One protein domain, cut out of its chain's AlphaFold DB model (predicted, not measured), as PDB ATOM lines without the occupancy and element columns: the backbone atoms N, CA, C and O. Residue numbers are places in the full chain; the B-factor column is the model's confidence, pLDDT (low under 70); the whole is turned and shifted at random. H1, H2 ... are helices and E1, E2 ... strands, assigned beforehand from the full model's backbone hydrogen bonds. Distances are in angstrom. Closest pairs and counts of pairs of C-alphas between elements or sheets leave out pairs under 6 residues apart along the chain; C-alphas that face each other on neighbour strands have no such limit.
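Overview. This is residues 21 to 124 of the 125 residues of an uncharacterized protein of Nocardia cyriacigeorgica (UniProt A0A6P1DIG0). What shape appears first? One strongly twisted six-stranded sheet is curled like part of a barrel, with short helices H1 and H2 on one face, making two layers. The link of residues 77 to 85 makes one end of the longest axis. What builds it? The printed part has 104 residues, with two named helices and six named strands in the order E1 E2 E3 E4 E5 H1 H2 E6, and is of mixed class, helices and strands; the mixed sheet runs E3 E4 E5 E1 E2 E6. It is compact, with a radius of gyration of the C-alphas of 14.0 A and spans of 41 by 30 by 30 A.

Arrangement. How do the strands pair? E1, residues 21 to 28, and E2, residues 38 to 46, form an antiparallel hairpin, N 24 and O 42 being 2.8 A apart. E3, residues 55 to 60, E4, residues 63 to 76, and E5, residues 86 to 94, form a meander of two hairpins, each strand the antiparallel neighbour of the one before, with N 56 to O 67 and N 73 to O 89 both 2.8 A. E5 is parallel to E1, with N 25 to O 90 2.9 A, and E6, residues 121 to 123, is antiparallel to E2, with N 43 to O 122 2.9 A. Where are the helices? H1, residues 99 to 104, lies over E1, their closest C-alphas, Ala 102 and Ile 28, 6.1 A apart. H2, residues 108 to 115, is on the sheet at a height of 6.2 A; its closest C-alpha to E6 is Val 115, 5.9 A from that of Leu 121. In both helices every O i to N i+4 pair is within hydrogen-bond range. How does E5 lead to E6? Through H1 and H2 it makes a split strand-helix-strand unit, two strands of one sheet joined through helices, with other strands between them in the sheet, here E1 and E2; the crossover is right-handed.

Along the chain. Where does E1 begin? C-alpha 21 is at (117.019, 172.493, 204.262). Which strand is longest? E4 spans 34.4 A and bends by 72 degrees at residue 70. Where does E6 end? C-alpha 123 is at (122.008, 177.361, 214.360).

Size, cuts and confidence. How large is it? The two farthest C-alphas, Gly 62 and Asn 80, are 43.7 A apart. Is it continuous? The printed part has no cut and no long link. Where is confidence low? pLDDT is under 70 at residues 33 to 37, 61 to 62, 82 to 83 and 97.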
ATOM      1  N   ARG A  21     116.057 172.367 203.172       92.56
ATOM      2  CA  ARG A  21     117.019 172.493 204.262       92.56
ATOM      3  C   ARG A  21     118.375 171.957 203.811       92.56
ATOM      4  O   ARG A  21     118.454 170.798 203.396       92.56
ATOM      5  N   PHE A  22     119.421 172.764 203.917       94.12
ATOM      6  CA  PHE A  22     120.803 172.343 203.677       94.12
ATOM      7  C   PHE A  22     121.754 172.994 204.683       94.12
ATOM      8  O   PHE A  22     121.481 174.082 205.183       94.12
ATOM      9  N   THR A  23     122.855 172.319 204.987       95.38
ATOM     10  CA  THR A  23     123.916 172.812 205.869       95.38
ATOM     11  C   THR A  23     124.954 173.526 205.012       95.38
ATOM     12  O   THR A  23     125.422 172.966 204.023       95.38
ATOM     13  N   VAL A  24     125.327 174.751 205.362       94.94
ATOM     14  CA  VAL A  24     126.461 175.454 204.754       94.94
ATOM     15  C   VAL A  24     127.670 175.274 205.655       94.94
ATOM     16  O   VAL A  24     127.584 175.542 206.849       94.94
ATOM     17  N   ALA A  25     128.787 174.827 205.085       94.56
ATOM     18  CA  ALA A  25     130.058 174.658 205.774       94.56
ATOM     19  C   ALA A  25     131.057 175.714 205.293       94.56
ATOM     20  O   ALA A  25     131.467 175.717 204.129       94.56
ATOM     21  N   ILE A  26     131.448 176.602 206.206       90.88
ATOM     22  CA  ILE A  26     132.376 177.697 205.957       90.88
ATOM     23  C   ILE A  26     133.733 177.389 206.600       90.88
ATOM     24  O   ILE A  26     133.813 177.332 207.829       90.88
ATOM     25  N   PRO A  27     134.815 177.249 205.817       89.69
ATOM     26  CA  PRO A  27     136.161 177.220 206.362       89.69
ATOM     27  C   PRO A  27     136.543 178.614 206.875       89.69
ATOM     28  O   PRO A  27     136.458 179.609 206.150       89.69
ATOM     29  N   ILE A  28     136.989 178.680 208.125       87.25
ATOM     30  CA  ILE A  28     137.504 179.899 208.742       87.25
ATOM     31  C   ILE A  28     139.021 179.959 208.514       87.25
ATOM     32  O   ILE A  28     139.730 179.015 208.883       87.25
ATOM     33  N   PRO A  29     139.538 181.030 207.883       82.94
ATOM     34  CA  PRO A  29     140.972 181.214 207.707       82.94
ATOM     35  C   PRO A  29     141.703 181.308 209.053       82.94
ATOM     36  O   PRO A  29     141.239 181.944 210.004       82.94
ATOM     37  N   ASP A  30     142.869 180.669 209.138       79.62
ATOM     38  CA  ASP A  30     143.785 180.828 210.262       79.62
ATOM     39  C   ASP A  30     144.476 182.207 210.235       79.62
ATOM     40  O   ASP A  30     144.284 183.016 209.326       79.62
ATOM     41  N   ALA A  31     145.320 182.488 211.232       70.62
ATOM     42  CA  ALA A  31     146.048 183.760 211.330       70.62
ATOM     43  C   ALA A  31     147.014 184.034 210.153       70.62
ATOM     44  O   ALA A  31     147.562 185.130 210.051       70.62
ATOM     45  N   LYS A  32     147.263 183.049 209.282       71.19
ATOM     46  CA  LYS A  32     148.067 183.179 208.061       71.19
ATOM     47  C   LYS A  32     147.196 183.277 206.802       71.19
ATOM     48  O   LYS A  32     147.744 183.333 205.704       71.19
ATOM     49  N   GLY A  33     145.870 183.314 206.952       65.94
ATOM     50  CA  GLY A  33     144.912 183.324 205.850       65.94
ATOM     51  C   GLY A  33     144.646 181.941 205.250       65.94
ATOM     52  O   GLY A  33     144.018 181.850 204.197       65.94
ATOM     53  N   GLU A  34     145.108 180.855 205.879       67.06
ATOM     54  CA  GLU A  34     144.886 179.491 205.398       67.06
ATOM     55  C   GLU A  34     143.651 178.870 206.077       67.06
ATOM     56  O   GLU A  34     143.620 178.645 207.282       67.06
ATOM     57  N   GLY A  35     142.610 178.545 205.304       61.53
ATOM     58  CA  GLY A  35     141.355 177.948 205.800       61.53
ATOM     59  C   GLY A  35     141.424 176.452 206.112       61.53
ATOM     60  O   GLY A  35     140.595 175.695 205.615       61.53
ATOM     61  N   ARG A  36     142.435 175.988 206.859       61.06
ATOM     62  CA  ARG A  36     142.709 174.543 207.036       61.06
ATOM     63  C   ARG A  36     142.323 173.943 208.389       61.06
ATOM     64  O   ARG A  36     142.505 172.741 208.562       61.06
ATOM     65  N   GLY A  37     141.825 174.732 209.340       68.19
ATOM     66  CA  GLY A  37     141.613 174.257 210.713       68.19
ATOM     67  C   GLY A  37     140.156 174.176 211.143       68.19
ATOM     68  O   GLY A  37     139.688 173.126 211.574       68.19
ATOM     69  N   GLU A  38     139.447 175.296 211.058       87.44
ATOM     70  CA  GLU A  38     138.167 175.470 211.739       87.44
ATOM     71  C   GLU A  38     137.051 175.668 210.718       87.44
ATOM     72  O   GLU A  38     137.207 176.400 209.741       87.44
ATOM     73  N   VAL A  39     135.923 174.994 210.936       89.75
ATOM     74  CA  VAL A  39     134.736 175.097 210.085       89.75
ATOM     75  C   VAL A  39     133.568 175.555 210.942       89.75
ATOM     76  O   VAL A  39     133.309 175.008 212.017       89.75
ATOM     77  N   VAL A  40     132.860 176.565 210.457       91.12
ATOM     78  CA  VAL A  40     131.576 176.995 211.005       91.12
ATOM     79  C   VAL A  40     130.484 176.447 210.098       91.12
ATOM     80  O   VAL A  40     130.539 176.630 208.882       91.12
ATOM     81  N   THR A  41     129.507 175.761 210.685       93.56
ATOM     82  CA  THR A  41     128.312 175.305 209.978       93.56
ATOM     83  C   THR A  41     127.103 176.110 210.413       93.56
ATOM     84  O   THR A  41     127.031 176.569 211.549       93.56
ATOM     85  N   PHE A  42     126.145 176.293 209.516       93.12
ATOM     86  CA  PHE A  42     124.789 176.712 209.859       93.12
ATOM     87  C   PHE A  42     123.815 176.096 208.871       93.12
ATOM     88  O   PHE A  42     124.182 175.708 207.759       93.12
ATOM     89  N   VAL A  43     122.556 176.016 209.267       94.19
ATOM     90  CA  VAL A  43     121.504 175.509 208.402       94.19
ATOM     91  C   VAL A  43     120.846 176.658 207.653       94.19
ATOM     92  O   VAL A  43     120.555 177.702 208.223       94.19
ATOM     93  N   VAL A  44     120.545 176.424 206.380       93.88
ATOM     94  CA  VAL A  44     119.765 177.309 205.523       93.88
ATOM     95  C   VAL A  44     118.441 176.644 205.171       93.88
ATOM     96  O   VAL A  44     118.412 175.510 204.686       93.88
ATOM     97  N   ASN A  45     117.341 177.372 205.349       92.25
ATOM     98  CA  ASN A  45     116.029 177.025 204.809       92.25
ATOM     99  C   ASN A  45     115.792 177.816 203.513       92.25
ATOM    100  O   ASN A  45     115.206 178.897 203.523       92.25
ATOM    101  N   GLY A  46     116.295 177.293 202.392       90.00
ATOM    102  CA  GLY A  46     116.227 177.952 201.083       90.00
ATOM    103  C   GLY A  46     115.119 177.401 200.188       90.00
ATOM    104  O   GLY A  46     114.497 176.397 200.500       90.00
ATOM    105  N   LEU A  47     114.875 178.019 199.032       89.94
ATOM    106  CA  LEU A  47     113.949 177.467 198.025       89.94
ATOM    107  C   LEU A  47     114.609 176.404 197.135       89.94
ATOM    108  O   LEU A  47     113.931 175.561 196.554       89.94
ATOM    109  N   VAL A  48     115.934 176.457 197.011       91.56
ATOM    110  CA  VAL A  48     116.731 175.582 196.155       91.56
ATOM    111  C   VAL A  48     118.112 175.387 196.776       91.56
ATOM    112  O   VAL A  48     118.603 176.268 197.482       91.56
ATOM    113  N   VAL A  49     118.732 174.234 196.518       93.75
ATOM    114  CA  VAL A  49     120.146 174.005 196.842       93.75
ATOM    115  C   VAL A  49     120.991 174.693 195.771       93.75
ATOM    116  O   VAL A  49     120.749 174.440 194.585       93.75
ATOM    117  N   PRO A  50     121.960 175.541 196.144       94.88
ATOM    118  CA  PRO A  50     122.821 176.184 195.165       94.88
ATOM    119  C   PRO A  50     123.727 175.155 194.473       94.88
ATOM    120  O   PRO A  50     123.996 174.076 195.002       94.88
ATOM    121  N   ARG A  51     124.192 175.477 193.269       95.75
ATOM    122  CA  ARG A  51     125.082 174.619 192.472       95.75
ATOM    123  C   ARG A  51     126.541 175.007 192.677       95.75
ATOM    124  O   ARG A  51     126.859 176.149 192.987       95.75
ATOM    125  N   VAL A  52     127.444 174.061 192.426       96.81
ATOM    126  CA  VAL A  52     128.887 174.339 192.386       96.81
ATOM    127  C   VAL A  52     129.186 175.442 191.368       96.81
ATOM    128  O   VAL A  52     128.703 175.394 190.235       96.81
ATOM    129  N   GLY A  53     129.984 176.427 191.783       94.75
ATOM    130  CA  GLY A  53     130.320 177.615 191.002       94.75
ATOM    131  C   GLY A  53     129.287 178.744 191.076       94.75
ATOM    132  O   GLY A  53     129.543 179.817 190.530       94.75
ATOM    133  N   GLU A  54     128.142 178.543 191.736       95.38
ATOM    134  CA  GLU A  54     127.216 179.638 192.023       95.38
ATOM    135  C   GLU A  54     127.713 180.493 193.189       95.38
ATOM    136  O   GLU A  54     128.423 180.032 194.086       95.38
ATOM    137  N   ARG A  55     127.294 181.756 193.168       93.62
ATOM    138  CA  ARG A  55     127.502 182.710 194.250       93.62
ATOM    139  C   ARG A  55     126.205 182.883 195.023       93.62
ATOM    140  O   ARG A  55     125.175 183.206 194.433       93.62
ATOM    141  N   VAL A  56     126.274 182.704 196.334       91.38
ATOM    142  CA  VAL A  56     125.170 182.929 197.268       91.38
ATOM    143  C   VAL A  56     125.478 184.181 198.073       91.38
ATOM    144  O   VAL A  56     126.595 184.347 198.556       91.38
ATOM    145  N   ILE A  57     124.497 185.070 198.195       90.06
ATOM    146  CA  ILE A  57     124.626 186.316 198.948       90.06
ATOM    147  C   ILE A  57     123.565 186.309 200.040       90.06
ATOM    148  O   ILE A  57     122.381 186.123 199.752       90.06
ATOM    149  N   PHE A  58     124.009 186.490 201.278       85.75
ATOM    150  CA  PHE A  58     123.153 186.744 202.426       85.75
ATOM    151  C   PHE A  58     123.244 188.231 202.745       85.75
ATOM    152  O   PHE A  58     124.302 188.687 203.165       85.75
ATOM    153  N   ASP A  59     122.152 188.954 202.516       83.00
ATOM    154  CA  ASP A  59     122.031 190.398 202.746       83.00
ATOM    155  C   ASP A  59     121.169 190.625 203.994       83.00
ATOM    156  O   ASP A  59     120.058 190.084 204.101       83.00
ATOM    157  N   VAL A  60     121.700 191.376 204.961       73.94
ATOM    158  CA  VAL A  60     120.919 191.915 206.075       73.94
ATOM    159  C   VAL A  60     121.404 193.313 206.443       73.94
ATOM    160  O   VAL A  60     122.565 193.478 206.798       73.94
ATOM    161  N   ASP A  61     120.500 194.298 206.415       69.25
ATOM    162  CA  ASP A  61     120.671 195.707 206.818       69.25
ATOM    163  C   ASP A  61     122.099 196.106 207.248       69.25
ATOM    164  O   ASP A  61     122.403 196.259 208.436       69.25
ATOM    165  N   GLY A  62     122.974 196.293 206.254       69.69
ATOM    166  CA  GLY A  62     124.332 196.810 206.434       69.69
ATOM    167  C   GLY A  62     125.462 195.778 206.473       69.69
ATOM    168  O   GLY A  62     126.611 196.210 206.514       69.69
ATOM    169  N   ASP A  63     125.176 194.476 206.415       71.12
ATOM    170  CA  ASP A  63     126.175 193.411 206.284       71.12
ATOM    171  C   ASP A  63     125.785 192.402 205.197       71.12
ATOM    172  O   ASP A  63     124.734 191.761 205.266       71.12
ATOM    173  N   ASP A  64     126.698 192.206 204.244       80.25
ATOM    174  CA  ASP A  64     126.582 191.198 203.195       80.25
ATOM    175  C   ASP A  64     127.628 190.110 203.401       80.25
ATOM    176  O   ASP A  64     128.820 190.388 203.568       80.25
ATOM    177  N   ILE A  65     127.204 188.852 203.309       83.31
ATOM    178  CA  ILE A  65     128.126 187.725 203.195       83.31
ATOM    179  C   ILE A  65     127.982 187.081 201.831       83.31
ATOM    180  O   ILE A  65     126.920 186.593 201.441       83.31
ATOM    181  N   VAL A  66     129.104 187.076 201.117       89.81
ATOM    182  CA  VAL A  66     129.231 186.510 199.782       89.81
ATOM    183  C   VAL A  66     129.956 185.176 199.882       89.81
ATOM    184  O   VAL A  66     131.122 185.107 200.280       89.81
ATOM    185  N   LEU A  67     129.248 184.120 199.502       92.25
ATOM    186  CA  LEU A  67     129.736 182.751 199.477       92.25
ATOM    187  C   LEU A  67     129.872 182.292 198.025       92.25
ATOM    188  O   LEU A  67     128.914 182.369 197.257       92.25
ATOM    189  N   ASP A  68     131.031 181.762 197.661       94.69
ATOM    190  CA  ASP A  68     131.215 181.039 196.404       94.69
ATOM    191  C   ASP A  68     131.119 179.531 196.699       94.69
ATOM    192  O   ASP A  68     131.818 179.008 197.572       94.69
ATOM    193  N   VAL A  69     130.215 178.824 196.015       96.06
ATOM    194  CA  VAL A  69     129.953 177.400 196.271       96.06
ATOM    195  C   VAL A  69     131.021 176.535 195.620       96.06
ATOM    196  O   VAL A  69     131.174 176.521 194.397       96.06
ATOM    197  N   MET A  70     131.717 175.761 196.447       96.44
ATOM    198  CA  MET A  70     132.842 174.926 196.031       96.44
ATOM    199  C   MET A  70     132.447 173.467 195.834       96.44
ATOM    200  O   MET A  70     132.959 172.817 194.926       96.44
ATOM    201  N   ASP A  71     131.548 172.955 196.673       96.44
ATOM    202  CA  ASP A  71     131.095 171.567 196.616       96.44
ATOM    203  C   ASP A  71     129.681 171.415 197.187       96.44
ATOM    204  O   ASP A  71     129.257 172.190 198.047       96.44
ATOM    205  N   VAL A  72     128.957 170.401 196.712       96.50
ATOM    206  CA  VAL A  72     127.628 170.035 197.212       96.50
ATOM    207  C   VAL A  72     127.573 168.526 197.420       96.50
ATOM    208  O   VAL A  72     127.404 167.750 196.475       96.50
ATOM    209  N   ALA A  73     127.658 168.105 198.676       95.44
ATOM    210  CA  ALA A  73     127.636 166.707 199.069       95.44
ATOM    211  C   ALA A  73     126.247 166.288 199.574       95.44
ATOM    212  O   ALA A  73     125.559 167.037 200.264       95.44
ATOM    213  N   HIS A  74     125.850 165.056 199.249       93.75
ATOM    214  CA  HIS A  74     124.600 164.450 199.711       93.75
ATOM    215  C   HIS A  74     124.919 163.220 200.548       93.75
ATOM    216  O   HIS A  74     125.522 162.267 200.052       93.75
ATOM    217  N   TRP A  75     124.551 163.263 201.822       90.00
ATOM    218  CA  TRP A  75     124.829 162.204 202.780       90.00
ATOM    219  C   TRP A  75     123.520 161.493 203.101       90.00
ATOM    220  O   TRP A  75     122.481 162.125 203.300       90.00
ATOM    221  N   PHE A  76     123.565 160.166 203.114       87.69
ATOM    222  CA  PHE A  76     122.416 159.313 203.390       87.69
ATOM    223  C   PHE A  76     122.762 158.426 204.574       87.69
ATOM    224  O   PHE A  76     123.791 157.751 204.564       87.69
ATOM    225  N   PHE A  77     121.897 158.433 205.580       84.25
ATOM    226  CA  PHE A  77     122.104 157.703 206.824       84.25
ATOM    227  C   PHE A  77     121.062 156.603 206.964       84.25
ATOM    228  O   PHE A  77     119.958 156.699 206.415       84.25
ATOM    229  N   THR A  78     121.394 155.543 207.700       82.88
ATOM    230  CA  THR A  78     120.395 154.514 207.978       82.88
ATOM    231  C   THR A  78     119.388 155.041 209.009       82.88
ATOM    232  O   THR A  78     119.728 155.902 209.820       82.88
ATOM    233  N   PRO A  79     118.135 154.548 209.030       73.94
ATOM    234  CA  PRO A  79     117.106 155.052 209.949       73.94
ATOM    235  C   PRO A  79     117.453 154.945 211.443       73.94
ATOM    236  O   PRO A  79     116.798 155.584 212.261       73.94
ATOM    237  N   ASN A  80     118.456 154.138 211.798       77.88
ATOM    238  CA  ASN A  80     118.903 153.945 213.175       77.88
ATOM    239  C   ASN A  80     119.956 154.976 213.617       77.88
ATOM    240  O   ASN A  80     120.246 155.053 214.809       77.88
ATOM    241  N   ASP A  81     120.509 155.762 212.689       71.12
ATOM    242  CA  ASP A  81     121.635 156.669 212.947       71.12
ATOM    243  C   ASP A  81     121.188 158.077 213.391       71.12
ATOM    244  O   ASP A  81     122.020 158.910 213.747       71.12
ATOM    245  N   GLY A  82     119.879 158.359 213.406       63.50
ATOM    246  CA  GLY A  82     119.334 159.622 213.904       63.50
ATOM    247  C   GLY A  82     118.033 160.066 213.226       63.50
ATOM    248  O   GLY A  82     117.505 159.385 212.347       63.50
ATOM    249  N   PRO A  83     117.493 161.238 213.617       63.81
ATOM    250  CA  PRO A  83     116.235 161.758 213.077       63.81
ATOM    251  C   PRO A  83     116.342 162.219 211.614       63.81
ATOM    252  O   PRO A  83     115.323 162.330 210.931       63.81
ATOM    253  N   ARG A  84     117.554 162.496 211.111       70.25
ATOM    254  CA  ARG A  84     117.794 162.933 209.729       70.25
ATOM    255  C   ARG A  84     118.328 161.768 208.896       70.25
ATOM    256  O   ARG A  84     119.474 161.370 209.035       70.25
ATOM    257  N   GLN A  85     117.500 161.251 207.988       80.44
ATOM    258  CA  GLN A  85     117.883 160.173 207.057       80.44
ATOM    259  C   GLN A  85     118.697 160.673 205.851       80.44
ATOM    260  O   GLN A  85     119.266 159.879 205.102       80.44
ATOM    261  N   ARG A  86     118.735 161.993 205.639       86.19
ATOM    262  CA  ARG A  86     119.519 162.642 204.589       86.19
ATOM    263  C   ARG A  86     120.023 164.002 205.049       86.19
ATOM    264  O   ARG A  86     119.309 164.709 205.763       86.19
ATOM    265  N   GLU A  87     121.186 164.385 204.552       90.31
ATOM    266  CA  GLU A  87     121.770 165.708 204.731       90.31
ATOM    267  C   GLU A  87     122.367 166.204 203.413       90.31
ATOM    268  O   GLU A  87     122.912 165.428 202.628       90.31
ATOM    269  N   ILE A  88     122.220 167.503 203.158       94.44
ATOM    270  CA  ILE A  88     122.833 168.189 202.022       94.44
ATOM    271  C   ILE A  88     123.820 169.184 202.613       94.44
ATOM    272  O   ILE A  88     123.399 170.091 203.329       94.44
ATOM    273  N   VAL A  89     125.104 169.002 202.320       95.38
ATOM    274  CA  VAL A  89     126.182 169.865 202.807       95.38
ATOM    275  C   VAL A  89     126.729 170.662 201.635       95.38
ATOM    276  O   VAL A  89     127.209 170.098 200.653       95.38
ATOM    277  N   VAL A  90     126.649 171.981 201.739       96.44
ATOM    278  CA  VAL A  90     127.173 172.938 200.770       96.44
ATOM    279  C   VAL A  90     128.469 173.498 201.335       96.44
ATOM    280  O   VAL A  90     128.457 174.263 202.298       96.44
ATOM    281  N   SER A  91     129.592 173.113 200.741       95.50
ATOM    282  CA  SER A  91     130.895 173.667 201.104       95.50
ATOM    283  C   SER A  91     131.140 174.930 200.299       95.50
ATOM    284  O   SER A  91     130.966 174.943 199.076       95.50
ATOM    285  N   VAL A  92     131.564 175.990 200.973       93.88
ATOM    286  CA  VAL A  92     131.746 177.302 200.350       93.88
ATOM    287  C   VAL A  92     133.118 177.878 200.659       93.88
ATOM    288  O   VAL A  92     133.776 177.488 201.619       93.88
ATOM    289  N   THR A  93     133.531 178.856 199.869       90.31
ATOM    290  CA  THR A  93     134.544 179.835 200.267       90.31
ATOM    291  C   THR A  93     133.869 181.172 200.489       90.31
ATOM    292  O   THR A  93     132.951 181.531 199.756       90.31
ATOM    293  N   VAL A  94     134.333 181.918 201.484       85.12
ATOM    294  CA  VAL A  94     133.773 183.231 201.812       85.12
ATOM    295  C   VAL A  94     134.756 184.304 201.422       85.12
ATOM    296  O   VAL A  94     135.955 184.189 201.684       85.12
ATOM    297  N   GLN A  95     134.237 185.368 200.827       80.88
ATOM    298  CA  GLN A  95     135.004 186.582 200.600       80.88
ATOM    299  C   GLN A  95     134.915 187.448 201.854       80.88
ATOM    300  O   GLN A  95     134.094 188.357 201.938       80.88
ATOM    301  N   TRP A  96     135.723 187.114 202.858       72.88
ATOM    302  CA  TRP A  96     135.790 187.887 204.093       72.88
ATOM    303  C   TRP A  96     136.423 189.260 203.829       72.88
ATOM    304  O   TRP A  96     137.539 189.306 203.305       72.88
ATOM    305  N   PRO A  97     135.767 190.371 204.208       68.00
ATOM    306  CA  PRO A  97     136.405 191.685 204.197       68.00
ATOM    307  C   PRO A  97     137.568 191.752 205.200       68.00
ATOM    308  O   PRO A  97     138.593 192.369 204.912       68.00
ATOM    309  N   ASP A  98     137.412 191.080 206.348       72.94
ATOM    310  CA  ASP A  98     138.390 190.982 207.433       72.94
ATOM    311  C   ASP A  98     138.435 189.544 207.993       72.94
ATOM    312  O   ASP A  98     137.405 188.913 208.244       72.94
ATOM    313  N   THR A  99     139.643 189.013 208.192       72.31
ATOM    314  CA  THR A  99     139.867 187.676 208.769       72.31
ATOM    315  C   THR A  99     139.490 187.629 210.252       72.31
ATOM    316  O   THR A  99     139.049 186.586 210.737       72.31
ATOM    317  N   ASP A 100     139.596 188.750 210.968       78.50
ATOM    318  CA  ASP A 100     139.207 188.822 212.377       78.50
ATOM    319  C   ASP A 100     137.688 188.687 212.554       78.50
ATOM    320  O   ASP A 100     137.235 188.058 213.513       78.50
ATOM    321  N   ASP A 101     136.894 189.182 211.601       78.50
ATOM    322  CA  ASP A 101     135.437 189.020 211.607       78.50
ATOM    323  C   ASP A 101     135.020 187.563 211.391       78.50
ATOM    324  O   ASP A 101     134.145 187.061 212.099       78.50
ATOM    325  N   ALA A 102     135.706 186.843 210.499       81.38
ATOM    326  CA  ALA A 102     135.484 185.411 210.304       81.38
ATOM    327  C   ALA A 102     135.710 184.624 211.605       81.38
ATOM    328  O   ALA A 102     134.931 183.741 211.967       81.38
ATOM    329  N   ARG A 103     136.768 184.970 212.347       86.00
ATOM    330  CA  ARG A 103     137.125 184.298 213.604       86.00
ATOM    331  C   ARG A 103     136.126 184.567 214.726       86.00
ATOM    332  O   ARG A 103     135.997 183.718 215.605       86.00
ATOM    333  N   LYS A 104     135.384 185.681 214.703       87.62
ATOM    334  CA  LYS A 104     134.310 185.933 215.683       87.62
ATOM    335  C   LYS A 104     133.225 184.861 215.622       87.62
ATOM    336  O   LYS A 104     132.703 184.495 216.663       87.62
ATOM    337  N   LEU A 105     132.958 184.277 214.453       88.25
ATOM    338  CA  LEU A 105     131.985 183.185 214.309       88.25
ATOM    339  C   LEU A 105     132.416 181.873 214.987       88.25
ATOM    340  O   LEU A 105     131.632 180.929 215.079       88.25
ATOM    341  N   LEU A 106     133.661 181.783 215.462       89.75
ATOM    342  CA  LEU A 106     134.102 180.673 216.304       89.75
ATOM    343  C   LEU A 106     133.577 180.812 217.735       89.75
ATOM    344  O   LEU A 106     133.378 179.791 218.396       89.75
ATOM    345  N   ASP A 107     133.326 182.040 218.198       91.19
ATOM    346  CA  ASP A 107     132.682 182.288 219.483       91.19
ATOM    347  C   ASP A 107     131.186 181.927 219.396       91.19
ATOM    348  O   ASP A 107     130.482 182.445 218.525       91.19
ATOM    349  N   PRO A 108     130.665 181.052 220.276       92.38
ATOM    350  CA  PRO A 108     129.270 180.624 220.213       92.38
ATOM    351  C   PRO A 108     128.259 181.766 220.353       92.38
ATOM    352  O   PRO A 108     127.202 181.717 219.736       92.38
ATOM    353  N   VAL A 109     128.558 182.797 221.152       93.31
ATOM    354  CA  VAL A 109     127.622 183.905 221.388       93.31
ATOM    355  C   VAL A 109     127.555 184.810 220.164       93.31
ATOM    356  O   VAL A 109     126.463 185.202 219.753       93.31
ATOM    357  N   GLU A 110     128.702 185.130 219.570       91.69
ATOM    358  CA  GLU A 110     128.761 185.913 218.334       91.69
ATOM    359  C   GLU A 110     128.174 185.143 217.144       91.69
ATOM    360  O   GLU A 110     127.437 185.725 216.350       91.69
ATOM    361  N   TYR A 111     128.409 183.831 217.062       90.94
ATOM    362  CA  TYR A 111     127.779 182.962 216.068       90.94
ATOM    363  C   TYR A 111     126.247 182.989 216.159       90.94
ATOM    364  O   TYR A 111     125.584 183.270 215.163       90.94
ATOM    365  N   GLU A 112     125.676 182.763 217.348       92.50
ATOM    366  CA  GLU A 112     124.219 182.785 217.546       92.50
ATOM    367  C   GLU A 112     123.625 184.154 217.201       92.50
ATOM    368  O   GLU A 112     122.611 184.253 216.508       92.50
ATOM    369  N   ARG A 113     124.289 185.237 217.633       91.00
ATOM    370  CA  ARG A 113     123.883 186.603 217.279       91.00
ATOM    371  C   ARG A 113     123.909 186.823 215.778       91.00
ATOM    372  O   ARG A 113     122.988 187.442 215.258       91.00
ATOM    373  N   TRP A 114     124.949 186.350 215.102       88.75
ATOM    374  CA  TRP A 114     125.102 186.502 213.664       88.75
ATOM    375  C   TRP A 114     124.023 185.720 212.902       88.75
ATOM    376  O   TRP A 114     123.330 186.312 212.080       88.75
ATOM    377  N   VAL A 115     123.802 184.443 213.235       90.81
ATOM    378  CA  VAL A 115     122.756 183.600 212.623       90.81
ATOM    379  C   VAL A 115     121.370 184.220 212.808       90.81
ATOM    380  O   VAL A 115     120.609 184.312 211.846       90.81
ATOM    381  N   ALA A 116     121.059 184.717 214.010       91.31
ATOM    382  CA  ALA A 116     119.756 185.299 214.337       91.31
ATOM    383  C   ALA A 116     119.398 186.555 213.519       91.31
ATOM    384  O   ALA A 116     118.234 186.961 213.502       91.31
ATOM    385  N   ARG A 117     120.367 187.177 212.832       89.88
ATOM    386  CA  ARG A 117     120.108 188.307 211.926       89.88
ATOM    387  C   ARG A 117     119.412 187.872 210.640       89.88
ATOM    388  O   ARG A 117     118.716 188.676 210.030       89.88
ATOM    389  N   PHE A 118     119.565 186.615 210.237       88.12
ATOM    390  CA  PHE A 118     119.040 186.107 208.978       88.12
ATOM    391  C   PHE A 118     117.852 185.182 209.238       88.12
ATOM    392  O   PHE A 118     118.005 184.071 209.732       88.12
ATOM    393  N   ALA A 119     116.652 185.595 208.823       87.44
ATOM    394  CA  ALA A 119     115.424 184.825 209.060       87.44
ATOM    395  C   ALA A 119     115.421 183.417 208.427       87.44
ATOM    396  O   ALA A 119     114.643 182.555 208.828       87.44
ATOM    397  N   MET A 120     116.261 183.190 207.414       88.12
ATOM    398  CA  MET A 120     116.386 181.909 206.710       88.12
ATOM    399  C   MET A 120     117.425 180.961 207.320       88.12
ATOM    400  O   MET A 120     117.527 179.822 206.856       88.12
ATOM    401  N   LEU A 121     118.210 181.421 208.299       91.25
ATOM    402  CA  LEU A 121     119.275 180.640 208.916       91.25
ATOM    403  C   LEU A 121     118.828 180.037 210.249       91.25
ATOM    404  O   LEU A 121     118.033 180.617 210.983       91.25
ATOM    405  N   GLU A 122     119.372 178.869 210.570       91.88
ATOM    406  CA  GLU A 122     119.258 178.242 211.883       91.88
ATOM    407  C   GLU A 122     120.641 177.821 212.379       91.88
ATOM    408  O   GLU A 122     121.500 177.402 211.594       91.88
ATOM    409  N   SER A 123     120.827 177.901 213.696       87.56
ATOM    410  CA  SER A 123     122.008 177.361 214.360       87.56
ATOM    411  C   SER A 123     122.048 175.842 214.191       87.56
ATOM    412  O   SER A 123     121.022 175.159 214.273       87.56
ATOM    413  N   ASP A 124     123.240 175.324 213.911       82.94
ATOM    414  CA  ASP A 124     123.519 173.883 213.863       82.94
ATOM    415  C   ASP A 124     124.222 173.390 215.144       82.94
ATOM    416  O   ASP A 124     124.579 172.216 215.240       82.94
TER     417      ASP A 124